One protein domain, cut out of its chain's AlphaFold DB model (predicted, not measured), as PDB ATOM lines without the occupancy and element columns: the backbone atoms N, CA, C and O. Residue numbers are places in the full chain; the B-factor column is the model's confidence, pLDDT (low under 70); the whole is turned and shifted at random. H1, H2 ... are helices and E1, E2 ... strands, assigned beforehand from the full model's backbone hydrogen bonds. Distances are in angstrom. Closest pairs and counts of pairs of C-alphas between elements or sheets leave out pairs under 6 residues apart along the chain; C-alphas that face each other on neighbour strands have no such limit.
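What this domain is: This is residues 4 to 186 of the 288 residues of an uncharacterized protein of Clostridiaceae bacterium (UniProt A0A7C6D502). A twisted sheet of five parallel strands lies between helices, with H4, H5 and H6 over one face and H3 over the other, in three layers. H1 packs on H4 at one end of the model, while H7 and H8 pack on H3. The 183 printed residues hold nine named helices and five named strands, in the order H1 H2 E1 H3 E2 H4 E3 H5 E4 H6 E5 H7 H8 H9; the sheet runs E2 E1 E3 E4 E5. The class is mixed, and the whole is compact: the radius of gyration of the C-alphas is 15.8 A and the spans are 47 by 38 by 34 A.

How they stand to each other: H1, residues 8 to 11, touches residues 94 to 98 of H4, residues 90 to 105, closest at C-alphas 9 and 95, 5.9 A. H2, residues 15 to 29, is close to H1 but not clearly touching, C-alphas 10 and 18 being 6.3 A apart. E1, residues 37 to 41, H3, residues 49 to 69, and E2, residues 73 to 75, form a right-handed strand-helix-strand unit, two parallel neighbour strands with a helix between; N 38 and O 73 are 2.8 A apart. H3 is on the sheet at a height of 6.5 A, and H4 is on the opposite face at 12.9 A. E2, H4 and E3, residues 109 to 112, form a right-handed split unit, with E1 between the strands; N 41 and O 111 are 2.8 A apart. H5, residues 119 to 130, and H6, residues 140 to 150, are on the same face as H4, at heights of 9.5 A and 9.1 A. Two more right-handed units are E3, H5, E4, residues 134 to 137, with N 110 and O 134 at 2.8 A, and E4, H6, E5, residues 156 to 158, with N 157 and O 135 at 2.9 A. H7, residues 166 to 171, touches residues 62 to 69 of H3, closest at C-alphas 62 and 170, 5.8 A. H8, residues 174 to 179, touches residues 54 to 61 of H3, about perpendicular at 87 degrees, closest at C-alphas 58 and 174, 5.2 A. H9, residues 182 to 185, is close to H3 but not clearly touching, C-alphas 57 and 183 being 7.4 A apart. Each O i to N i+4 pair is within hydrogen-bond range in H2, H3, H4, H5, H6 and H8; H7 has 0 of 2, but 3 of 3 O i to N i+3 pairs, and H1 and H9 are too short for an i+4 pair.

Where its parts are: H1 begins at C-alpha 8, (35.891, 2.368, -2.052). H2 is 19.2 A long, H3 30.6 A, H4 22.3 A, H5 16.9 A, H6 15.6 A and E1 12.8 A. H9 ends at C-alpha 185, (-0.508, -5.290, 0.624).

The domain as a whole: The two C-alphas farthest apart, of Thr 12 and Thr 164, are 48.4 A apart. The printed part has no cut, and its one long link is E2 to H4. Confidence is under 70 at residues 33, 70, 161 to 165 and 180 to 186.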
ATOM      1  N   LEU A   4      26.983   4.639  -5.727       82.62
ATOM      2  CA  LEU A   4      27.823   3.453  -5.527       82.62
ATOM      3  C   LEU A   4      29.243   3.623  -6.082       82.62
ATOM      4  O   LEU A   4      30.194   3.033  -5.577       82.62
ATOM      5  N   GLN A   5      29.418   4.451  -7.116       80.75
ATOM      6  CA  GLN A   5      30.716   4.627  -7.773       80.75
ATOM      7  C   GLN A   5      31.738   5.370  -6.903       80.75
ATOM      8  O   GLN A   5      32.937   5.285  -7.180       80.75
ATOM      9  N   THR A   6      31.291   6.081  -5.866       82.75
ATOM     10  CA  THR A   6      32.157   6.846  -4.957       82.75
ATOM     11  C   THR A   6      32.588   6.052  -3.726       82.75
ATOM     12  O   THR A   6      33.252   6.609  -2.861       82.75
ATOM     13  N   ILE A   7      32.191   4.781  -3.617       87.56
ATOM     14  CA  ILE A   7      32.414   3.961  -2.426       87.56
ATOM     15  C   ILE A   7      33.600   3.018  -2.663       87.56
ATOM     16  O   ILE A   7      33.522   2.105  -3.487       87.56
ATOM     17  N   ASP A   8      34.692   3.207  -1.921       83.12
ATOM     18  CA  ASP A   8      35.891   2.368  -2.052       83.12
ATOM     19  C   ASP A   8      35.650   0.934  -1.565       83.12
ATOM     20  O   ASP A   8      36.026  -0.016  -2.253       83.12
ATOM     21  N   SER A   9      34.933   0.762  -0.450       83.06
ATOM     22  CA  SER A   9      34.587  -0.558   0.101       83.06
ATOM     23  C   SER A   9      33.743  -1.397  -0.863       83.06
ATOM     24  O   SER A   9      33.929  -2.608  -0.958       83.06
ATOM     25  N   TYR A  10      32.883  -0.755  -1.657       82.94
ATOM     26  CA  TYR A  10      32.116  -1.377  -2.736       82.94
ATOM     27  C   TYR A  10      33.014  -1.812  -3.906       82.94
ATOM     28  O   TYR A  10      32.794  -2.871  -4.496       82.94
ATOM     29  N   ARG A  11      34.049  -1.029  -4.250       81.88
ATOM     30  CA  ARG A  11      35.005  -1.389  -5.317       81.88
ATOM     31  C   ARG A  11      35.834  -2.613  -4.941       81.88
ATOM     32  O   ARG A  11      36.119  -3.432  -5.814       81.88
ATOM     33  N   THR A  12      36.191  -2.732  -3.665       82.00
ATOM     34  CA  THR A  12      36.949  -3.861  -3.111       82.00
ATOM     35  C   THR A  12      36.066  -5.010  -2.619       82.00
ATOM     36  O   THR A  12      36.597  -6.032  -2.192       82.00
ATOM     37  N   ALA A  13      34.738  -4.860  -2.658       77.94
ATOM     38  CA  ALA A  13      33.808  -5.874  -2.179       77.94
ATOM     39  C   ALA A  13      33.930  -7.178  -2.991       77.94
ATOM     40  O   ALA A  13      34.157  -7.128  -4.209       77.94
ATOM     41  N   PRO A  14      33.701  -8.348  -2.361       78.88
ATOM     42  CA  PRO A  14      33.555  -9.604  -3.085       78.88
ATOM     43  C   PRO A  14      32.529  -9.463  -4.215       78.88
ATOM     44  O   PRO A  14      31.512  -8.785  -4.068       78.88
ATOM     45  N   VAL A  15      32.774 -10.110  -5.359       71.38
ATOM     46  CA  VAL A  15      31.919  -9.946  -6.552       71.38
ATOM     47  C   VAL A  15      30.458 -10.301  -6.261       71.38
ATOM     48  O   VAL A  15      29.568  -9.603  -6.748       71.38
ATOM     49  N   GLY A  16      30.212 -11.325  -5.431       77.25
ATOM     50  CA  GLY A  16      28.872 -11.696  -4.967       77.25
ATOM     51  C   GLY A  16      28.191 -10.568  -4.187       77.25
ATOM     52  O   GLY A  16      27.109 -10.124  -4.566       77.25
ATOM     53  N   THR A  17      28.860 -10.028  -3.166       81.06
ATOM     54  CA  THR A  17      28.397  -8.866  -2.391       81.06
ATOM     55  C   THR A  17      28.120  -7.663  -3.294       81.06
ATOM     56  O   THR A  17      27.048  -7.066  -3.232       81.06
ATOM     57  N   ARG A  18      29.039  -7.348  -4.215       83.75
ATOM     58  CA  ARG A  18      28.885  -6.242  -5.169       83.75
ATOM     59  C   ARG A  18      27.667  -6.419  -6.077       83.75
ATOM     60  O   ARG A  18      26.959  -5.448  -6.336       83.75
ATOM     61  N   LYS A  19      27.409  -7.645  -6.550       83.75
ATOM     62  CA  LYS A  19      26.203  -7.971  -7.326       83.75
ATOM     63  C   LYS A  19      24.946  -7.729  -6.491       83.75
ATOM     64  O   LYS A  19      24.070  -7.012  -6.953       83.75
ATOM     65  N   ARG A  20      24.888  -8.236  -5.254       86.88
ATOM     66  CA  ARG A  20      23.733  -8.035  -4.357       86.88
ATOM     67  C   ARG A  20      23.453  -6.556  -4.083       86.88
ATOM     68  O   ARG A  20      22.298  -6.149  -4.090       86.88
ATOM     69  N   ILE A  21      24.494  -5.738  -3.924       86.81
ATOM     70  CA  ILE A  21      24.352  -4.282  -3.752       86.81
ATOM     71  C   ILE A  21      23.825  -3.617  -5.023       86.81
ATOM     72  O   ILE A  21      22.966  -2.743  -4.939       86.81
ATOM     73  N   ASN A  22      24.315  -4.022  -6.196       85.56
ATOM     74  CA  ASN A  22      23.795  -3.517  -7.467       85.56
ATOM     75  C   ASN A  22      22.328  -3.885  -7.660       85.56
ATOM     76  O   ASN A  22      21.544  -3.023  -8.046       85.56
ATOM     77  N   ASP A  23      21.959  -5.126  -7.348       85.06
ATOM     78  CA  ASP A  23      20.581  -5.601  -7.433       85.06
ATOM     79  C   ASP A  23      19.691  -4.789  -6.475       85.06
ATOM     80  O   ASP A  23      18.676  -4.234  -6.896       85.06
ATOM     81  N   ALA A  24      20.113  -4.603  -5.217       87.75
ATOM     82  CA  ALA A  24      19.416  -3.747  -4.253       87.75
ATOM     83  C   ALA A  24      19.256  -2.307  -4.766       87.75
ATOM     84  O   ALA A  24      18.192  -1.692  -4.631       87.75
ATOM     85  N   TYR A  25      20.315  -1.763  -5.368       89.06
ATOM     86  CA  TYR A  25      20.312  -0.404  -5.879       89.06
ATOM     87  C   TYR A  25      19.359  -0.239  -7.057       89.06
ATOM     88  O   TYR A  25      18.459   0.593  -6.987       89.06
ATOM     89  N   GLU A  26      19.496  -1.046  -8.103       86.00
ATOM     90  CA  GLU A  26      18.652  -0.938  -9.293       86.00
ATOM     91  C   GLU A  26      17.180  -1.244  -8.991       86.00
ATOM     92  O   GLU A  26      16.303  -0.546  -9.499       86.00
ATOM     93  N   LEU A  27      16.892  -2.223  -8.123       83.19
ATOM     94  CA  LEU A  27      15.516  -2.617  -7.808       83.19
ATOM     95  C   LEU A  27      14.815  -1.648  -6.852       83.19
ATOM     96  O   LEU A  27      13.605  -1.450  -6.966       83.19
ATOM     97  N   ARG A  28      15.531  -1.089  -5.865       86.81
ATOM     98  CA  ARG A  28      14.891  -0.400  -4.729       86.81
ATOM     99  C   ARG A  28      15.435   0.993  -4.446       86.81
ATOM    100  O   ARG A  28      14.635   1.870  -4.113       86.81
ATOM    101  N   LEU A  29      16.745   1.218  -4.584       90.00
ATOM    102  CA  LEU A  29      17.417   2.426  -4.073       90.00
ATOM    103  C   LEU A  29      17.796   3.465  -5.134       90.00
ATOM    104  O   LEU A  29      18.210   4.570  -4.787       90.00
ATOM    105  N   ARG A  30      17.640   3.155  -6.420       89.06
ATOM    106  CA  ARG A  30      18.016   4.054  -7.508       89.06
ATOM    107  C   ARG A  30      17.203   5.347  -7.472       89.06
ATOM    108  O   ARG A  30      15.970   5.337  -7.447       89.06
ATOM    109  N   TRP A  31      17.911   6.473  -7.539       86.50
ATOM    110  CA  TRP A  31      17.300   7.785  -7.736       86.50
ATOM    111  C   TRP A  31      16.675   7.900  -9.133       86.50
ATOM    112  O   TRP A  31      17.310   7.535 -10.128       86.50
ATOM    113  N   GLN A  32      15.471   8.472  -9.224       79.69
ATOM    114  CA  GLN A  32      14.960   8.989 -10.501       79.69
ATOM    115  C   GLN A  32      15.562  10.381 -10.737       79.69
ATOM    116  O   GLN A  32      15.744  11.142  -9.791       79.69
ATOM    117  N   GLN A  33      15.956  10.686 -11.976       69.44
ATOM    118  CA  GLN A  33      16.766  11.877 -12.282       69.44
ATOM    119  C   GLN A  33      15.975  13.194 -12.271       69.44
ATOM    120  O   GLN A  33      16.578  14.260 -12.229       69.44
ATOM    121  N   ASP A  34      14.650  13.125 -12.327       81.94
ATOM    122  CA  ASP A  34      13.732  14.237 -12.579       81.94
ATOM    123  C   ASP A  34      13.021  14.760 -11.322       81.94
ATOM    124  O   ASP A  34      12.230  15.699 -11.404       81.94
ATOM    125  N   LYS A  35      13.295  14.173 -10.155       84.94
ATOM    126  CA  LYS A  35      12.612  14.490  -8.897       84.94
ATOM    127  C   LYS A  35      13.610  14.784  -7.779       84.94
ATOM    128  O   LYS A  35      14.671  14.154  -7.747       84.94
ATOM    129  N   PRO A  36      13.272  15.672  -6.825       90.44
ATOM    130  CA  PRO A  36      14.067  15.850  -5.618       90.44
ATOM    131  C   PRO A  36      14.220  14.528  -4.861       90.44
ATOM    132  O   PRO A  36      13.270  13.752  -4.724       90.44
ATOM    133  N   ARG A  37      15.427  14.274  -4.372       94.56
ATOM    134  CA  ARG A  37      15.835  13.047  -3.693       94.56
ATOM    135  C   ARG A  37      15.739  13.255  -2.195       94.56
ATOM    136  O   ARG A  37      16.404  14.126  -1.637       94.56
ATOM    137  N   VAL A  38      14.939  12.430  -1.544       95.81
ATOM    138  CA  VAL A  38      14.756  12.458  -0.099       95.81
ATOM    139  C   VAL A  38      15.356  11.196   0.498       95.81
ATOM    140  O   VAL A  38      14.993  10.080   0.124       95.81
ATOM    141  N   TYR A  39      16.266  11.367   1.449       97.81
ATOM    142  CA  TYR A  39      16.723  10.273   2.294       97.81
ATOM    143  C   TYR A  39      15.780  10.141   3.493       97.81
ATOM    144  O   TYR A  39      15.562  11.107   4.224       97.81
ATOM    145  N   ILE A  40      15.203   8.964   3.703       98.00
ATOM    146  CA  ILE A  40      14.405   8.666   4.890       98.00
ATOM    147  C   ILE A  40      15.354   8.198   5.994       98.00
ATOM    148  O   ILE A  40      16.036   7.194   5.839       98.00
ATOM    149  N   CYS A  41      15.354   8.918   7.111       98.06
ATOM    150  CA  CYS A  41      16.066   8.606   8.346       98.06
ATOM    151  C   CYS A  41      15.035   8.115   9.376       98.06
ATOM    152  O   CYS A  41      14.123   8.858   9.746       98.06
ATOM    153  N   SER A  42      15.121   6.853   9.807       97.94
ATOM    154  CA  SER A  42      14.167   6.261  10.757       97.94
ATOM    155  C   SER A  42      14.803   5.136  11.584       97.94
ATOM    156  O   SER A  42      15.867   4.637  11.216       97.94
ATOM    157  N   PRO A  43      14.166   4.677  12.679       96.75
ATOM    158  CA  PRO A  43      14.687   3.553  13.453       96.75
ATOM    159  C   PRO A  43      14.803   2.274  12.607       96.75
ATOM    160  O   PRO A  43      13.869   1.941  11.880       96.75
ATOM    161  N   LEU A  44      15.923   1.554  12.750       94.00
ATOM    162  CA  LEU A  44      16.122   0.186  12.240       94.00
ATOM    163  C   LEU A  44      16.292  -0.815  13.388       94.00
ATOM    164  O   LEU A  44      15.609  -1.834  13.431       94.00
ATOM    165  N   GLY A  45      17.208  -0.525  14.319       89.19
ATOM    166  CA  GLY A  45      17.594  -1.453  15.381       89.19
ATOM    167  C   GLY A  45      16.421  -1.885  16.266       89.19
ATOM    168  O   GLY A  45      15.577  -1.070  16.643       89.19
ATOM    169  N   ALA A  46      16.395  -3.170  16.612       88.81
ATOM    170  CA  ALA A  46      15.427  -3.774  17.519       88.81
ATOM    171  C   ALA A  46      16.088  -4.914  18.321       88.81
ATOM    172  O   ALA A  46      17.183  -5.345  17.954       88.81
ATOM    173  N   PRO A  47      15.453  -5.412  19.403       85.94
ATOM    174  CA  PRO A  47      16.012  -6.493  20.220       85.94
ATOM    175  C   PRO A  47      16.190  -7.826  19.480       85.94
ATOM    176  O   PRO A  47      17.053  -8.616  19.852       85.94
ATOM    177  N   ASP A  48      15.377  -8.080  18.453       82.06
ATOM    178  CA  ASP A  48      15.401  -9.310  17.668       82.06
ATOM    179  C   ASP A  48      15.210  -9.045  16.163       82.06
ATOM    180  O   ASP A  48      14.853  -7.944  15.728       82.06
ATOM    181  N   ALA A  49      15.461 -10.077  15.353       78.62
ATOM    182  CA  ALA A  49      15.354  -9.999  13.899       78.62
ATOM    183  C   ALA A  49      13.927  -9.677  13.425       78.62
ATOM    184  O   ALA A  49      13.760  -9.002  12.409       78.62
ATOM    185  N   ALA A  50      12.896 -10.112  14.158       79.25
ATOM    186  CA  ALA A  50      11.512  -9.806  13.814       79.25
ATOM    187  C   ALA A  50      11.241  -8.303  13.959       79.25
ATOM    188  O   ALA A  50      10.679  -7.691  13.055       79.25
ATOM    189  N   GLY A  51      11.707  -7.684  15.042       82.19
ATOM    190  CA  GLY A  51      11.632  -6.244  15.254       82.19
ATOM    191  C   GLY A  51      12.400  -5.450  14.196       82.19
ATOM    192  O   GLY A  51      11.898  -4.432  13.724       82.19
ATOM    193  N   ILE A  52      13.571  -5.932  13.762       85.69
ATOM    194  CA  ILE A  52      14.327  -5.302  12.666       85.69
ATOM    195  C   ILE A  52      13.497  -5.329  11.378       85.69
ATOM    196  O   ILE A  52      13.320  -4.292  10.745       85.69
ATOM    197  N   GLN A  53      12.907  -6.477  11.032       85.56
ATOM    198  CA  GLN A  53      12.031  -6.600   9.862       85.56
ATOM    199  C   GLN A  53      10.812  -5.671   9.950       85.56
ATOM    200  O   GLN A  53      10.463  -4.997   8.984       85.56
ATOM    201  N   GLN A  54      10.194  -5.566  11.125       86.62
ATOM    202  CA  GLN A  54       9.083  -4.643  11.368       86.62
ATOM    203  C   GLN A  54       9.503  -3.172  11.190       86.62
ATOM    204  O   GLN A  54       8.762  -2.371  10.621       86.62
ATOM    205  N   ASN A  55      10.714  -2.802  11.604       92.69
ATOM    206  CA  ASN A  55      11.248  -1.461  11.372       92.69
ATOM    207  C   ASN A  55      11.587  -1.210   9.895       92.69
ATOM    208  O   ASN A  55      11.350  -0.110   9.394       92.69
ATOM    209  N   MET A  56      12.069  -2.224   9.168       90.88
ATOM    210  CA  MET A  56      12.278  -2.146   7.717       90.88
ATOM    211  C   MET A  56      10.958  -1.891   6.978       90.88
ATOM    212  O   MET A  56      10.904  -1.028   6.101       90.88
ATOM    213  N   LEU A  57       9.876  -2.580   7.350       88.94
ATOM    214  CA  LEU A  57       8.545  -2.363   6.768       88.94
ATOM    215  C   LEU A  57       8.018  -0.951   7.057       88.94
ATOM    216  O   LEU A  57       7.533  -0.273   6.148       88.94
ATOM    217  N   ALA A  58       8.183  -0.462   8.288       92.75
ATOM    218  CA  ALA A  58       7.847   0.918   8.627       92.75
ATOM    219  C   ALA A  58       8.657   1.928   7.791       92.75
ATOM    220  O   ALA A  58       8.093   2.894   7.275       92.75
ATOM    221  N   ALA A  59       9.953   1.675   7.579       95.69
ATOM    222  CA  ALA A  59      10.810   2.514   6.746       95.69
ATOM    223  C   ALA A  59      10.343   2.584   5.282       95.69
ATOM    224  O   ALA A  59      10.288   3.670   4.700       95.69
ATOM    225  N   ARG A  60       9.894   1.459   4.709       92.88
ATOM    226  CA  ARG A  60       9.256   1.435   3.377       92.88
ATOM    227  C   ARG A  60       7.991   2.275   3.349       92.88
ATOM    228  O   ARG A  60       7.758   3.004   2.385       92.88
ATOM    229  N   LYS A  61       7.189   2.209   4.415       90.75
ATOM    230  CA  LYS A  61       5.962   2.999   4.514       90.75
ATOM    231  C   LYS A  61       6.249   4.497   4.563       90.75
ATOM    232  O   LYS A  61       5.537   5.253   3.905       90.75
ATOM    233  N   TYR A  62       7.289   4.931   5.275       94.31
ATOM    234  CA  TYR A  62       7.715   6.332   5.236       94.31
ATOM    235  C   TYR A  62       8.095   6.768   3.819       94.31
ATOM    236  O   TYR A  62       7.651   7.832   3.389       94.31
ATOM    237  N   CYS A  63       8.846   5.945   3.075       92.75
ATOM    238  CA  CYS A  63       9.173   6.230   1.676       92.75
ATOM    239  C   CYS A  63       7.913   6.388   0.817       92.75
ATOM    240  O   CYS A  63       7.759   7.407   0.150       92.75
ATOM    241  N   GLU A  64       6.980   5.434   0.886       90.44
ATOM    242  CA  GLU A  64       5.726   5.478   0.120       90.44
ATOM    243  C   GLU A  64       4.918   6.748   0.428       90.44
ATOM    244  O   GLU A  64       4.414   7.416  -0.473       90.44
ATOM    245  N   VAL A  65       4.795   7.095   1.711       88.12
ATOM    246  CA  VAL A  65       4.050   8.279   2.147       88.12
ATOM    247  C   VAL A  65       4.748   9.555   1.683       88.12
ATOM    248  O   VAL A  65       4.079  10.451   1.176       88.12
ATOM    249  N   ALA A  66       6.075   9.638   1.789       90.12
ATOM    250  CA  ALA A  66       6.837  10.782   1.294       90.12
ATOM    251  C   ALA A  66       6.654  10.985  -0.224       90.12
ATOM    252  O   ALA A  66       6.356  12.102  -0.649       90.12
ATOM    253  N   GLU A  67       6.735   9.912  -1.019       88.62
ATOM    254  CA  GLU A  67       6.552   9.948  -2.481       88.62
ATOM    255  C   GLU A  67       5.111  10.289  -2.904       88.62
ATOM    256  O   GLU A  67       4.901  10.957  -3.913       88.62
ATOM    257  N   GLN A  68       4.096   9.859  -2.145       81.12
ATOM    258  CA  GLN A  68       2.692  10.184  -2.442       81.12
ATOM    259  C   GLN A  68       2.349  11.657  -2.207       81.12
ATOM    260  O   GLN A  68       1.385  12.165  -2.780       81.12
ATOM    261  N   MET A  69       3.073  12.324  -1.313       71.00
ATOM    262  CA  MET A  69       2.693  13.644  -0.807       71.00
ATOM    263  C   MET A  69       3.491  14.770  -1.436       71.00
ATOM    264  O   MET A  69       2.993  15.886  -1.564       71.00
ATOM    265  N   GLN A  70       4.733  14.490  -1.803       63.72
ATOM    266  CA  GLN A  70       5.616  15.446  -2.436       63.72
ATOM    267  C   GLN A  70       6.127  14.792  -3.706       63.72
ATOM    268  O   GLN A  70       6.372  13.594  -3.717       63.72
ATOM    269  N   SER A  71       6.250  15.543  -4.799       78.88
ATOM    270  CA  SER A  71       6.757  15.022  -6.079       78.88
ATOM    271  C   SER A  71       8.262  14.722  -5.999       78.88
ATOM    272  O   SER A  71       9.056  15.300  -6.730       78.88
ATOM    273  N   VAL A  72       8.645  13.851  -5.066       86.56
ATOM    274  CA  VAL A  72       9.997  13.480  -4.654       86.56
ATOM    275  C   VAL A  72      10.199  11.983  -4.862       86.56
ATOM    276  O   VAL A  72       9.248  11.234  -5.087       86.56
ATOM    277  N   VAL A  73      11.447  11.545  -4.767       91.19
ATOM    278  CA  VAL A  73      11.821  10.131  -4.676       91.19
ATOM    279  C   VAL A  73      12.424   9.913  -3.305       91.19
ATOM    280  O   VAL A  73      13.443  10.526  -2.988       91.19
ATOM    281  N   ALA A  74      11.808   9.055  -2.497       94.56
ATOM    282  CA  ALA A  74      12.213   8.854  -1.113       94.56
ATOM    283  C   ALA A  74      12.830   7.468  -0.933       94.56
ATOM    284  O   ALA A  74      12.197   6.462  -1.244       94.56
ATOM    285  N   LYS A  75      14.058   7.401  -0.408       96.06
ATOM    286  CA  LYS A  75      14.805   6.147  -0.215       96.06
ATOM    287  C   LYS A  75      15.402   6.068   1.189       96.06
ATOM    288  O   LYS A  75      15.824   7.069   1.745       96.06
ATOM    289  N   ALA A  76      15.452   4.860   1.725       96.38
ATOM    290  CA  ALA A  76      15.924   4.486   3.066       96.38
ATOM    291  C   ALA A  76      16.752   3.194   2.959       96.38
ATOM    292  O   ALA A  76      16.187   2.107   3.024       96.38
ATOM    293  N   PRO A  77      18.070   3.257   2.749       95.38
ATOM    294  CA  PRO A  77      18.904   2.072   2.531       95.38
ATOM    295  C   PRO A  77      18.702   0.966   3.574       95.38
ATOM    296  O   PRO A  77      18.612  -0.205   3.207       95.38
ATOM    297  N   HIS A  78      18.485   1.326   4.840       94.00
ATOM    298  CA  HIS A  78      18.175   0.386   5.922       94.00
ATOM    299  C   HIS A  78      16.878  -0.410   5.740       94.00
ATOM    300  O   HIS A  78      16.729  -1.457   6.356       94.00
ATOM    301  N   ALA A  79      15.942   0.032   4.901       93.06
ATOM    302  CA  ALA A  79      14.691  -0.684   4.656       93.06
ATOM    303  C   ALA A  79      14.835  -1.848   3.661       93.06
ATOM    304  O   ALA A  79      13.938  -2.697   3.578       93.06
ATOM    305  N   TRP A  80      15.932  -1.883   2.894       90.69
ATOM    306  CA  TRP A  80      16.166  -2.885   1.847       90.69
ATOM    307  C   TRP A  80      17.518  -3.577   1.966       90.69
ATOM    308  O   TRP A  80      17.547  -4.789   1.826       90.69
ATOM    309  N   LEU A  81      18.618  -2.868   2.244       90.75
ATOM    310  CA  LEU A  81      19.962  -3.463   2.271       90.75
ATOM    311  C   LEU A  81      20.090  -4.701   3.174       90.75
ATOM    312  O   LEU A  81      20.739  -5.643   2.722       90.75
ATOM    313  N   PRO A  82      19.437  -4.788   4.352       89.81
ATOM    314  CA  PRO A  82      19.475  -6.008   5.162       89.81
ATOM    315  C   PRO A  82      18.818  -7.244   4.514       89.81
ATOM    316  O   PRO A  82      18.996  -8.351   5.005       89.81
ATOM    317  N   GLU A  83      18.053  -7.100   3.421       85.56
ATOM    318  CA  GLU A  83      17.587  -8.248   2.615       85.56
ATOM    319  C   GLU A  83      18.672  -8.778   1.664       85.56
ATOM    320  O   GLU A  83      18.579  -9.905   1.179       85.56
ATOM    321  N   PHE A  84      19.691  -7.965   1.374       85.44
ATOM    322  CA  PHE A  84      20.742  -8.257   0.395       85.44
ATOM    323  C   PHE A  84      22.112  -8.495   1.040       85.44
ATOM    324  O   PHE A  84      22.979  -9.095   0.404       85.44
ATOM    325  N   LEU A  85      22.317  -8.014   2.265       83.75
ATOM    326  CA  LEU A  85      23.584  -8.033   2.991       83.75
ATOM    327  C   LEU A  85      23.418  -8.697   4.358       83.75
ATOM    328  O   LEU A  85      22.370  -8.579   4.990       83.75
ATOM    329  N   ASP A  86      24.470  -9.370   4.814       83.25
ATOM    330  CA  ASP A  86      24.543  -9.952   6.149       83.25
ATOM    331  C   ASP A  86      25.177  -8.971   7.146       83.25
ATOM    332  O   ASP A  86      26.392  -8.776   7.167       83.25
ATOM    333  N   ASP A  87      24.359  -8.386   8.021       81.56
ATOM    334  CA  ASP A  87      24.818  -7.464   9.069       81.56
ATOM    335  C   ASP A  87      25.715  -8.131  10.134       81.56
ATOM    336  O   ASP A  87      26.424  -7.430  10.867       81.56
ATOM    337  N   LEU A  88      25.713  -9.468  10.238       81.81
ATOM    338  CA  LEU A  88      26.644 -10.202  11.102       81.81
ATOM    339  C   LEU A  88      28.040 -10.301  10.483       81.81
ATOM    340  O   LEU A  88      29.013 -10.527  11.205       81.81
ATOM    341  N   ASN A  89      28.157 -10.095   9.169       84.50
ATOM    342  CA  ASN A  89      29.432  -9.971   8.488       84.50
ATOM    343  C   ASN A  89      29.926  -8.513   8.579       84.50
ATOM    344  O   ASN A  89      29.337  -7.623   7.962       84.50
ATOM    345  N   PRO A  90      31.047  -8.230   9.273       87.38
ATOM    346  CA  PRO A  90      31.526  -6.859   9.451       87.38
ATOM    347  C   PRO A  90      31.838  -6.133   8.137       87.38
ATOM    348  O   PRO A  90      31.680  -4.918   8.056       87.38
ATOM    349  N   THR A  91      32.266  -6.869   7.106       86.31
ATOM    350  CA  THR A  91      32.580  -6.291   5.793       86.31
ATOM    351  C   THR A  91      31.300  -5.870   5.081       86.31
ATOM    352  O   THR A  91      31.213  -4.743   4.603       86.31
ATOM    353  N   GLU A  92      30.290  -6.740   5.039       87.50
ATOM    354  CA  GLU A  92      29.011  -6.411   4.395       87.50
ATOM    355  C   GLU A  92      28.264  -5.319   5.149       87.50
ATOM    356  O   GLU A  92      27.764  -4.386   4.521       87.50
ATOM    357  N   ARG A  93      28.288  -5.367   6.484       90.19
ATOM    358  CA  ARG A  93      27.765  -4.300   7.336       90.19
ATOM    359  C   ARG A  93      28.417  -2.956   7.022       90.19
ATOM    360  O   ARG A  93      27.710  -1.969   6.837       90.19
ATOM    361  N   GLN A  94      29.750  -2.906   6.936       92.38
ATOM    362  CA  GLN A  94      30.452  -1.661   6.612       92.38
ATOM    363  C   GLN A  94      30.065  -1.151   5.222       92.38
ATOM    364  O   GLN A  94      29.779   0.033   5.063       92.38
ATOM    365  N   ILE A  95      29.976  -2.039   4.228       92.19
ATOM    366  CA  ILE A  95      29.548  -1.641   2.885       92.19
ATOM    367  C   ILE A  95      28.106  -1.111   2.907       92.19
ATOM    368  O   ILE A  95      27.821  -0.106   2.260       92.19
ATOM    369  N   GLY A  96      27.199  -1.733   3.665       93.00
ATOM    370  CA  GLY A  96      25.827  -1.253   3.824       93.00
ATOM    371  C   GLY A  96      25.759   0.167   4.400       93.00
ATOM    372  O   GLY A  96      25.038   1.016   3.869       93.00
ATOM    373  N   LEU A  97      26.572   0.451   5.423       93.81
ATOM    374  CA  LEU A  97      26.714   1.791   6.006       93.81
ATOM    375  C   LEU A  97      27.299   2.799   5.008       93.81
ATOM    376  O   LEU A  97      26.823   3.934   4.920       93.81
ATOM    377  N   ASP A  98      28.292   2.388   4.221       94.88
ATOM    378  CA  ASP A  98      28.910   3.248   3.214       94.88
ATOM    379  C   ASP A  98      27.935   3.569   2.069       94.88
ATOM    380  O   ASP A  98      27.900   4.704   1.588       94.88
ATOM    381  N   VAL A  99      27.092   2.607   1.668       94.44
ATOM    382  CA  VAL A  99      25.995   2.831   0.711       94.44
ATOM    383  C   VAL A  99      24.987   3.824   1.284       94.44
ATOM    384  O   VAL A  99      24.629   4.781   0.593       94.44
ATOM    385  N   GLY A 100      24.580   3.650   2.545       95.62
ATOM    386  CA  GLY A 100      23.722   4.599   3.260       95.62
ATOM    387  C   GLY A 100      24.284   6.020   3.236       95.62
ATOM    388  O   GLY A 100      23.639   6.957   2.764       95.62
ATOM    389  N   THR A 101      25.546   6.150   3.639       96.38
ATOM    390  CA  THR A 101      26.305   7.405   3.675       96.38
ATOM    391  C   THR A 101      26.394   8.067   2.300       96.38
ATOM    392  O   THR A 101      26.133   9.263   2.165       96.38
ATOM    393  N   ALA A 102      26.754   7.309   1.262       95.44
ATOM    394  CA  ALA A 102      26.874   7.834  -0.096       95.44
ATOM    395  C   ALA A 102      25.519   8.291  -0.647       95.44
ATOM    396  O   ALA A 102      25.433   9.334  -1.296       95.44
ATOM    397  N   MET A 103      24.446   7.553  -0.355       95.62
ATOM    398  CA  MET A 103      23.097   7.961  -0.732       95.62
ATOM    399  C   MET A 103      22.678   9.247  -0.028       95.62
ATOM    400  O   MET A 103      22.238  10.170  -0.716       95.62
ATOM    401  N   LEU A 104      22.881   9.346   1.289       97.00
ATOM    402  CA  LEU A 104      22.570  10.544   2.071       97.00
ATOM    403  C   LEU A 104      23.313  11.768   1.530       97.00
ATOM    404  O   LEU A 104      22.680  12.781   1.259       97.00
ATOM    405  N   LYS A 105      24.621  11.660   1.259       95.56
ATOM    406  CA  LYS A 105      25.436  12.746   0.671       95.56
ATOM    407  C   LYS A 105      24.925  13.243  -0.683       95.56
ATOM    408  O   LYS A 105      25.242  14.355  -1.090       95.56
ATOM    409  N   THR A 106      24.166  12.416  -1.398       93.69
ATOM    410  CA  THR A 106      23.559  12.788  -2.681       93.69
ATOM    411  C   THR A 106      22.091  13.179  -2.569       93.69
ATOM    412  O   THR A 106      21.497  13.478  -3.596       93.69
ATOM    413  N   ALA A 107      21.484  13.163  -1.384       95.25
ATOM    414  CA  ALA A 107      20.097  13.568  -1.208       95.25
ATOM    415  C   ALA A 107      19.960  15.098  -1.199       95.25
ATOM    416  O   ALA A 107      20.865  15.821  -0.789       95.25
ATOM    417  N   ASP A 108      18.803  15.586  -1.639       93.81
ATOM    418  CA  ASP A 108      18.468  17.011  -1.609       93.81
ATOM    419  C   ASP A 108      17.897  17.413  -0.234       93.81
ATOM    420  O   ASP A 108      18.051  18.554   0.207       93.81
ATOM    421  N   ALA A 109      17.284  16.458   0.474       94.94
ATOM    422  CA  ALA A 109      16.798  16.615   1.840       94.94
ATOM    423  C   ALA A 109      16.784  15.278   2.604       94.94
ATOM    424  O   ALA A 109      16.744  14.200   2.006       94.94
ATOM    425  N   VAL A 110      16.755  15.351   3.935       97.56
ATOM    426  CA  VAL A 110      16.543  14.202   4.825       97.56
ATOM    427  C   VAL A 110      15.232  14.369   5.576       97.56
ATOM    428  O   VAL A 110      14.977  15.409   6.187       97.56
ATOM    429  N   PHE A 111      14.399  13.335   5.553       96.88
ATOM    430  CA  PHE A 111      13.165  13.261   6.329       96.88
ATOM    431  C   PHE A 111      13.392  12.372   7.543       96.88
ATOM    432  O   PHE A 111      13.659  11.180   7.411       96.88
ATOM    433  N   ILE A 112      13.266  12.962   8.724       97.31
ATOM    434  CA  ILE A 112      13.470  12.301  10.008       97.31
ATOM    435  C   ILE A 112      12.103  11.835  10.492       97.31
ATOM    436  O   ILE A 112      11.255  12.644  10.879       97.31
ATOM    437  N   CYS A 113      11.887  10.528  10.402       96.50
ATOM    438  CA  CYS A 113      10.593   9.904  10.617       96.50
ATOM    439  C   CYS A 113      10.531   9.165  11.956       96.50
ATOM    440  O   CYS A 113      11.514   8.581  12.422       96.50
ATOM    441  N   GLY A 114       9.338   9.147  12.542       95.00
ATOM    442  CA  GLY A 114       9.077   8.582  13.858       95.00
ATOM    443  C   GLY A 114       9.152   9.601  14.990       95.00
ATOM    444  O   GLY A 114       9.249  10.809  14.780       95.00
ATOM    445  N   ASN A 115       9.089   9.091  16.217       94.94
ATOM    446  CA  ASN A 115       8.943   9.893  17.433       94.94
ATOM    447  C   ASN A 115      10.195   9.932  18.324       94.94
ATOM    448  O   ASN A 115      10.127  10.430  19.446       94.94
ATOM    449  N   ARG A 116      11.315   9.375  17.852       95.88
ATOM    450  CA  ARG A 116      12.566   9.231  18.608       95.88
ATOM    451  C   ARG A 116      13.773   9.250  17.679       95.88
ATOM    452  O   ARG A 116      13.664   8.793  16.542       95.88
ATOM    453  N   ILE A 117      14.923   9.691  18.183       96.75
ATOM    454  CA  ILE A 117      16.208   9.613  17.479       96.75
ATOM    455  C   ILE A 117      17.012   8.442  18.045       96.75
ATOM    456  O   ILE A 117      17.278   8.360  19.240       96.75
ATOM    457  N   THR A 118      17.386   7.499  17.180       96.50
ATOM    458  CA  THR A 118      18.280   6.387  17.544       96.50
ATOM    459  C   THR A 118      19.743   6.750  17.286       96.50
ATOM    460  O   THR A 118      20.026   7.726  16.594       96.50
ATOM    461  N   THR A 119      20.691   5.956  17.796       95.00
ATOM    462  CA  THR A 119      22.130   6.192  17.578       95.00
ATOM    463  C   THR A 119      22.484   6.311  16.093       95.00
ATOM    464  O   THR A 119      23.122   7.285  15.710       95.00
ATOM    465  N   GLY A 120      21.993   5.394  15.249       94.62
ATOM    466  CA  GLY A 120      22.232   5.459  13.801       94.62
ATOM    467  C   GLY A 120      21.615   6.705  13.157       94.62
ATOM    468  O   GLY A 120      22.270   7.391  12.381       94.62
ATOM    469  N   MET A 121      20.397   7.082  13.561       97.50
ATOM    470  CA  MET A 121      19.767   8.318  13.072       97.50
ATOM    471  C   MET A 121      20.567   9.562  13.468       97.50
ATOM    472  O   MET A 121      20.665  10.511  12.698       97.50
ATOM    473  N   ARG A 122      21.155   9.579  14.669       96.88
ATOM    474  CA  ARG A 122      21.984  10.697  15.133       96.88
ATOM    475  C   ARG A 122      23.207  10.885  14.235       96.88
ATOM    476  O   ARG A 122      23.531  12.022  13.905       96.88
ATOM    477  N   GLU A 123      23.855   9.797  13.828       96.50
ATOM    478  CA  GLU A 123      24.987   9.830  12.894       96.50
ATOM    479  C   GLU A 123      24.562  10.376  11.522       96.50
ATOM    480  O   GLU A 123      25.214  11.273  10.990       96.50
ATOM    481  N   GLU A 124      23.418   9.929  10.995       97.75
ATOM    482  CA  GLU A 124      22.848  10.436   9.739       97.75
ATOM    483  C   GLU A 124      22.506  11.936   9.810       97.75
ATOM    484  O   GLU A 124      22.800  12.690   8.882       97.75
ATOM    485  N   ILE A 125      21.928  12.395  10.924       97.25
ATOM    486  CA  ILE A 125      21.582  13.807  11.157       97.25
ATOM    487  C   ILE A 125      22.839  14.681  11.204       97.25
ATOM    488  O   ILE A 125      22.873  15.758  10.601       97.25
ATOM    489  N   LEU A 126      23.879  14.231  11.909       96.31
ATOM    490  CA  LEU A 126      25.151  14.947  11.989       96.31
ATOM    491  C   LEU A 126      25.839  15.012  10.624       96.31
ATOM    492  O   LEU A 126      26.327  16.076  10.243       96.31
ATOM    493  N   LEU A 127      25.810  13.918   9.862       96.50
ATOM    494  CA  LEU A 127      26.333  13.893   8.501       96.50
ATOM    495  C   LEU A 127      25.566  14.860   7.590       96.50
ATOM    496  O   LEU A 127      26.173  15.646   6.870       96.50
ATOM    497  N   ALA A 128      24.234  14.855   7.637       96.44
ATOM    498  CA  ALA A 128      23.416  15.771   6.848       96.44
ATOM    499  C   ALA A 128      23.713  17.242   7.181       96.44
ATOM    500  O   ALA A 128      23.796  18.073   6.273       96.44
ATOM    501  N   LYS A 129      23.948  17.555   8.464       94.94
ATOM    502  CA  LYS A 129      24.402  18.880   8.908       94.94
ATOM    503  C   LYS A 129      25.743  19.251   8.276       94.94
ATOM    504  O   LYS A 129      25.863  20.345   7.731       94.94
ATOM    505  N   GLU A 130      26.731  18.360   8.344       94.62
ATOM    506  CA  GLU A 130      28.066  18.579   7.770       94.62
ATOM    507  C   GLU A 130      27.998  18.844   6.259       94.62
ATOM    508  O   GLU A 130      28.682  19.727   5.748       94.62
ATOM    509  N   GLN A 131      27.117  18.132   5.555       94.56
ATOM    510  CA  GLN A 131      26.894  18.301   4.116       94.56
ATOM    511  C   GLN A 131      25.981  19.493   3.769       94.56
ATOM    512  O   GLN A 131      25.760  19.785   2.594       94.56
ATOM    513  N   GLY A 132      25.424  20.194   4.764       93.62
ATOM    514  CA  GLY A 132      24.519  21.326   4.556       93.62
ATOM    515  C   GLY A 132      23.166  20.957   3.930       93.62
ATOM    516  O   GLY A 132      22.535  21.823   3.306       93.62
ATOM    517  N   ILE A 133      22.740  19.699   4.093       95.12
ATOM    518  CA  ILE A 133      21.487  19.131   3.576       95.12
ATOM    519  C   ILE A 133      20.319  19.540   4.484       95.12
ATOM    520  O   ILE A 133      20.446  19.601   5.710       95.12
ATOM    521  N   ALA A 134      19.168  19.850   3.881       93.81
ATOM    522  CA  ALA A 134      17.970  20.229   4.624       93.81
ATOM    523  C   ALA A 134      17.422  19.048   5.441       93.81
ATOM    524  O   ALA A 134      17.402  17.912   4.968       93.81
ATOM    525  N   LEU A 135      16.946  19.329   6.656       95.12
ATOM    526  CA  LEU A 135      16.329  18.325   7.526       95.12
ATOM    527  C   LEU A 135      14.865  18.669   7.734       95.12
ATOM    528  O   LEU A 135      14.541  19.808   8.075       95.12
ATOM    529  N   HIS A 136      14.005  17.670   7.594       93.25
ATOM    530  CA  HIS A 136      12.581  17.792   7.855       93.25
ATOM    531  C   HIS A 136      12.183  16.807   8.946       93.25
ATOM    532  O   HIS A 136      12.338  15.602   8.767       93.25
ATOM    533  N   SER A 137      11.674  17.311  10.069       92.19
ATOM    534  CA  SER A 137      11.117  16.474  11.138       92.19
ATOM    535  C   SER A 137       9.615  16.669  11.240       92.19
ATOM    536  O   SER A 137       9.094  17.773  11.046       92.19
ATOM    537  N   PHE A 138       8.941  15.565  11.558       88.75
ATOM    538  CA  PHE A 138       7.488  15.481  11.609       88.75
ATOM    539  C   PHE A 138       6.928  15.397  13.031       88.75
ATOM    540  O   PHE A 138       5.717  15.473  13.225       88.75
ATOM    541  N   HIS A 139       7.792  15.251  14.038       90.88
ATOM    542  CA  HIS A 139       7.392  15.021  15.423       90.88
ATOM    543  C   HIS A 139       7.979  16.091  16.361       90.88
ATOM    544  O   HIS A 139       9.177  16.365  16.286       90.88
ATOM    545  N   PRO A 140       7.185  16.695  17.269       86.88
ATOM    546  CA  PRO A 140       7.614  17.843  18.077       86.88
ATOM    547  C   PRO A 140       8.826  17.552  18.960       86.88
ATOM    548  O   PRO A 140       9.760  18.349  18.994       86.88
ATOM    549  N   GLU A 141       8.856  16.403  19.632       91.50
ATOM    550  CA  GLU A 141       9.995  16.057  20.495       91.50
ATOM    551  C   GLU A 141      11.268  15.771  19.691       91.50
ATOM    552  O   GLU A 141      12.354  16.179  20.093       91.50
ATOM    553  N   VAL A 142      11.132  15.174  18.502       93.62
ATOM    554  CA  VAL A 142      12.266  14.921  17.603       93.62
ATOM    555  C   VAL A 142      12.823  16.242  17.083       93.62
ATOM    556  O   VAL A 142      14.033  16.431  17.057       93.62
ATOM    557  N   SER A 143      11.958  17.199  16.739       91.94
ATOM    558  CA  SER A 143      12.373  18.540  16.315       91.94
ATOM    559  C   SER A 143      13.165  19.283  17.393       91.94
ATOM    560  O   SER A 143      14.191  19.887  17.083       91.94
ATOM    561  N   LYS A 144      12.731  19.211  18.660       91.38
ATOM    562  CA  LYS A 144      13.483  19.788  19.789       91.38
ATOM    563  C   LYS A 144      14.842  19.114  19.953       91.38
ATOM    564  O   LYS A 144      15.840  19.796  20.173       91.38
ATOM    565  N   GLU A 145      14.884  17.788  19.840       94.19
ATOM    566  CA  GLU A 145      16.132  17.039  19.943       94.19
ATOM    567  C   GLU A 145      17.094  17.416  18.808       94.19
ATOM    568  O   GLU A 145      18.247  17.732  19.082       94.19
ATOM    569  N   ILE A 146      16.623  17.509  17.560       92.94
ATOM    570  CA  ILE A 146      17.428  17.990  16.424       92.94
ATOM    571  C   ILE A 146      17.974  19.390  16.708       92.94
ATOM    572  O   ILE A 146      19.178  19.600  16.589       92.94
ATOM    573  N   ALA A 147      17.130  20.335  17.132       91.75
ATOM    574  CA  ALA A 147      17.574  21.694  17.446       91.75
ATOM    575  C   ALA A 147      18.671  21.711  18.529       91.75
ATOM    576  O   ALA A 147      19.639  22.459  18.412       91.75
ATOM    577  N   SER A 148      18.575  20.833  19.532       92.06
ATOM    578  CA  SER A 148      19.613  20.647  20.556       92.06
ATOM    579  C   SER A 148      20.907  20.037  19.992       92.06
ATOM    580  O   SER A 148      22.006  20.438  20.370       92.06
ATOM    581  N   LEU A 149      20.798  19.091  19.055       91.06
ATOM    582  CA  LEU A 149      21.941  18.391  18.464       91.06
ATOM    583  C   LEU A 149      22.767  19.260  17.521       91.06
ATOM    584  O   LEU A 149      23.997  19.167  17.507       91.06
ATOM    585  N   ILE A 150      22.103  20.050  16.678       91.31
ATOM    586  CA  ILE A 150      22.771  20.724  15.561       91.31
ATOM    587  C   ILE A 150      22.588  22.240  15.537       91.31
ATOM    588  O   ILE A 150      23.276  22.893  14.749       91.31
ATOM    589  N   GLY A 151      21.785  22.794  16.446       85.81
ATOM    590  CA  GLY A 151      21.420  24.207  16.486       85.81
ATOM    591  C   GLY A 151      20.251  24.538  15.557       85.81
ATOM    592  O   GLY A 151      19.831  23.728  14.729       85.81
ATOM    593  N   GLU A 152      19.720  25.752  15.687       76.25
ATOM    594  CA  GLU A 152      18.698  26.257  14.770       76.25
ATOM    595  C   GLU A 152      19.324  26.645  13.421       76.25
ATOM    596  O   GLU A 152      20.370  27.291  13.355       76.25
ATOM    597  N   ASN A 153      18.676  26.248  12.328       77.31
ATOM    598  CA  ASN A 153      19.072  26.590  10.965       77.31
ATOM    599  C   ASN A 153      17.806  26.799  10.138       77.31
ATOM    600  O   ASN A 153      16.879  25.994  10.220       77.31
ATOM    601  N   SER A 154      17.779  27.829   9.295       71.38
ATOM    602  CA  SER A 154      16.639  28.131   8.423       71.38
ATOM    603  C   SER A 154      16.334  27.032   7.398       71.38
ATOM    604  O   SER A 154      15.220  26.972   6.886       71.38
ATOM    605  N   LYS A 155      17.294  26.140   7.108       78.44
ATOM    606  CA  LYS A 155      17.073  24.946   6.278       78.44
ATOM    607  C   LYS A 155      16.399  23.789   7.025       78.44
ATOM    608  O   LYS A 155      15.967  22.838   6.377       78.44
ATOM    609  N   HIS A 156      16.355  23.814   8.357       82.56
ATOM    610  CA  HIS A 156      15.655  22.800   9.139       82.56
ATOM    611  C   HIS A 156      14.191  23.202   9.253       82.56
ATOM    612  O   HIS A 156      13.856  24.238   9.823       82.56
ATOM    613  N   VAL A 157      13.315  22.390   8.671       79.75
ATOM    614  CA  VAL A 157      11.883  22.672   8.624       79.75
ATOM    615  C   VAL A 157      11.158  21.652   9.482       79.75
ATOM    616  O   VAL A 157      11.265  20.446   9.277       79.75
ATOM    617  N   PHE A 158      10.377  22.141  10.435       81.06
ATOM    618  CA  PHE A 158       9.567  21.296  11.300       81.06
ATOM    619  C   PHE A 158       8.108  21.387  10.872       81.06
ATOM    620  O   PHE A 158       7.529  22.472  10.844       81.06
ATOM    621  N   PHE A 159       7.518  20.250  10.514       75.56
ATOM    622  CA  PHE A 159       6.134  20.172  10.065       75.56
ATOM    623  C   PHE A 159       5.363  19.210  10.956       75.56
ATOM    624  O   PHE A 159       5.668  18.029  10.972       75.56
ATOM    625  N   TYR A 160       4.341  19.684  11.666       74.50
ATOM    626  CA  TYR A 160       3.552  18.834  12.559       74.50
ATOM    627  C   TYR A 160       2.225  18.468  11.892       74.50
ATOM    628  O   TYR A 160       1.290  19.276  11.879       74.50
ATOM    629  N   PRO A 161       2.138  17.283  11.267       68.00
ATOM    630  CA  PRO A 161       0.945  16.874  10.555       68.00
ATOM    631  C   PRO A 161      -0.235  16.697  11.513       68.00
ATOM    632  O   PRO A 161      -0.096  16.161  12.609       68.00
ATOM    633  N   HIS A 162      -1.424  17.097  11.071       59.22
ATOM    634  CA  HIS A 162      -2.651  16.796  11.807       59.22
ATOM    635  C   HIS A 162      -2.926  15.289  11.734       59.22
ATOM    636  O   HIS A 162      -2.709  14.688  10.682       59.22
ATOM    637  N   ALA A 163      -3.461  14.692  12.803       59.69
ATOM    638  CA  ALA A 163      -3.722  13.248  12.886       59.69
ATOM    639  C   ALA A 163      -4.633  12.701  11.769       59.69
ATOM    640  O   ALA A 163      -4.571  11.524  11.427       59.69
ATOM    641  N   THR A 164      -5.467  13.556  11.178       48.34
ATOM    642  CA  THR A 164      -6.359  13.218  10.058       48.34
ATOM    643  C   THR A 164      -5.656  13.189   8.700       48.34
ATOM    644  O   THR A 164      -6.214  12.675   7.731       48.34
ATOM    645  N   SER A 165      -4.442  13.735   8.598       64.38
ATOM    646  CA  SER A 165      -3.669  13.761   7.361       64.38
ATOM    647  C   SER A 165      -2.864  12.478   7.181       64.38
ATOM    648  O   SER A 165      -2.260  11.967   8.122       64.38
ATOM    649  N   LYS A 166      -2.739  12.014   5.932       71.50
ATOM    650  CA  LYS A 166      -1.835  10.905   5.575       71.50
ATOM    651  C   LYS A 166      -0.377  11.183   5.967       71.50
ATOM    652  O   LYS A 166       0.347  10.251   6.303       71.50
ATOM    653  N   THR A 167       0.025  12.458   6.007       73.06
ATOM    654  CA  THR A 167       1.355  12.907   6.460       73.06
ATOM    655  C   THR A 167       1.644  12.542   7.915       73.06
ATOM    656  O   THR A 167       2.810  12.487   8.290       73.06
ATOM    657  N   HIS A 168       0.617  12.291   8.738       80.56
ATOM    658  CA  HIS A 168       0.790  11.918  10.141       80.56
ATOM    659  C   HIS A 168       1.637  10.663  10.307       80.56
ATOM    660  O   HIS A 168       2.418  10.595  11.249       80.56
ATOM    661  N   ILE A 169       1.581   9.736   9.341       87.00
ATOM    662  CA  ILE A 169       2.395   8.515   9.342       87.00
ATOM    663  C   ILE A 169       3.883   8.840   9.513       87.00
ATOM    664  O   ILE A 169       4.546   8.126  10.245       87.00
ATOM    665  N   LEU A 170       4.399   9.936   8.939       88.69
ATOM    666  CA  LEU A 170       5.818  10.310   9.065       88.69
ATOM    667  C   LEU A 170       6.241  10.655  10.504       88.69
ATOM    668  O   LEU A 170       7.420  10.573  10.832       88.69
ATOM    669  N   SER A 171       5.295  11.029  11.366       89.50
ATOM    670  CA  SER A 171       5.543  11.334  12.784       89.50
ATOM    671  C   SER A 171       5.336  10.136  13.716       89.50
ATOM    672  O   SER A 171       5.697  10.193  14.892       89.50
ATOM    673  N   GLU A 172       4.743   9.054  13.210       91.75
ATOM    674  CA  GLU A 172       4.343   7.909  14.023       91.75
ATOM    675  C   GLU A 172       5.519   6.968  14.263       91.75
ATOM    676  O   GLU A 172       6.306   6.746  13.352       91.75
ATOM    677  N   PRO A 173       5.649   6.361  15.451       93.25
ATOM    678  CA  PRO A 173       6.661   5.340  15.684       93.25
ATOM    679  C   PRO A 173       6.435   4.087  14.809       93.25
ATOM    680  O   PRO A 173       5.276   3.746  14.539       93.25
ATOM    681  N   PRO A 174       7.500   3.335  14.446       90.31
ATOM    682  CA  PRO A 174       7.380   2.081  13.696       90.31
ATOM    683  C   PRO A 174       6.344   1.119  14.281       90.31
ATOM    684  O   PRO A 174       5.522   0.569  13.554       90.31
ATOM    685  N   GLU A 175       6.305   0.989  15.608       89.88
ATOM    686  CA  GLU A 175       5.387   0.103  16.325       89.88
ATOM    687  C   GLU A 175       3.920   0.408  15.998       89.88
ATOM    688  O   GLU A 175       3.112  -0.502  15.830       89.88
ATOM    689  N   LYS A 176       3.574   1.690  15.846       87.75
ATOM    690  CA  LYS A 176       2.212   2.112  15.518       87.75
ATOM    691  C   LYS A 176       1.898   1.935  14.039       87.75
ATOM    692  O   LYS A 176       0.786   1.535  13.713       87.75
ATOM    693  N   ILE A 177       2.867   2.167  13.158       84.94
ATOM    694  CA  ILE A 177       2.718   1.939  11.713       84.94
ATOM    695  C   ILE A 177       2.461   0.462  11.426       84.94
ATOM    696  O   ILE A 177       1.562   0.133  10.655       84.94
ATOM    697  N   ASN A 178       3.193  -0.421  12.097       79.44
ATOM    698  CA  ASN A 178       3.056  -1.863  11.929       79.44
ATOM    699  C   ASN A 178       1.678  -2.365  12.400       79.44
ATOM    700  O   ASN A 178       1.083  -3.241  11.775       79.44
ATOM    701  N   LEU A 179       1.090  -1.742  13.431       79.44
ATOM    702  CA  LEU A 179      -0.283  -2.034  13.866       79.44
ATOM    703  C   LEU A 179      -1.357  -1.628  12.847       79.44
ATOM    704  O   LEU A 179      -2.448  -2.201  12.867       79.44
ATOM    705  N   LEU A 180      -1.070  -0.691  11.935       67.69
ATOM    706  CA  LEU A 180      -2.003  -0.311  10.865       67.69
ATOM    707  C   LEU A 180      -2.191  -1.422   9.822       67.69
ATOM    708  O   LEU A 180      -3.015  -1.265   8.919       67.69
ATOM    709  N   ARG A 181      -1.436  -2.526   9.933       57.09
ATOM    710  CA  ARG A 181      -1.456  -3.682   9.031       57.09
ATOM    711  C   ARG A 181      -1.453  -3.304   7.545       57.09
ATOM    712  O   ARG A 181      -2.164  -3.878   6.717       57.09
ATOM    713  N   LEU A 182      -0.684  -2.270   7.201       50.53
ATOM    714  CA  LEU A 182      -0.521  -1.829   5.814       50.53
ATOM    715  C   LEU A 182       0.357  -2.808   5.010       50.53
ATOM    716  O   LEU A 182       0.296  -2.813   3.781       50.53
ATOM    717  N   ASP A 183       1.085  -3.676   5.717       45.00
ATOM    718  CA  ASP A 183       1.741  -4.902   5.248       45.00
ATOM    719  C   ASP A 183       0.765  -5.919   4.632       45.00
ATOM    720  O   ASP A 183       1.181  -6.763   3.852       45.00
ATOM    721  N   ALA A 184      -0.553  -5.807   4.840       40.81
ATOM    722  CA  ALA A 184      -1.524  -6.648   4.131       40.81
ATOM    723  C   ALA A 184      -1.454  -6.504   2.590       40.81
ATOM    724  O   ALA A 184      -1.988  -7.353   1.874       40.81
ATOM    725  N   ARG A 185      -0.799  -5.454   2.064       44.59
ATOM    726  CA  ARG A 185      -0.508  -5.290   0.624       44.59
ATOM    727  C   ARG A 185       0.858  -5.839   0.198       44.59
ATOM    728  O   ARG A 185       1.026  -6.160  -0.972       44.59
ATOM    729  N   GLU A 186       1.798  -5.990   1.126       43.38
ATOM    730  CA  GLU A 186       3.049  -6.731   0.944       43.38
ATOM    731  C   GLU A 186       2.975  -7.972   1.839       43.38
ATOM    732  O   GLU A 186       3.578  -8.007   2.909       43.38
TER     733      GLU A 186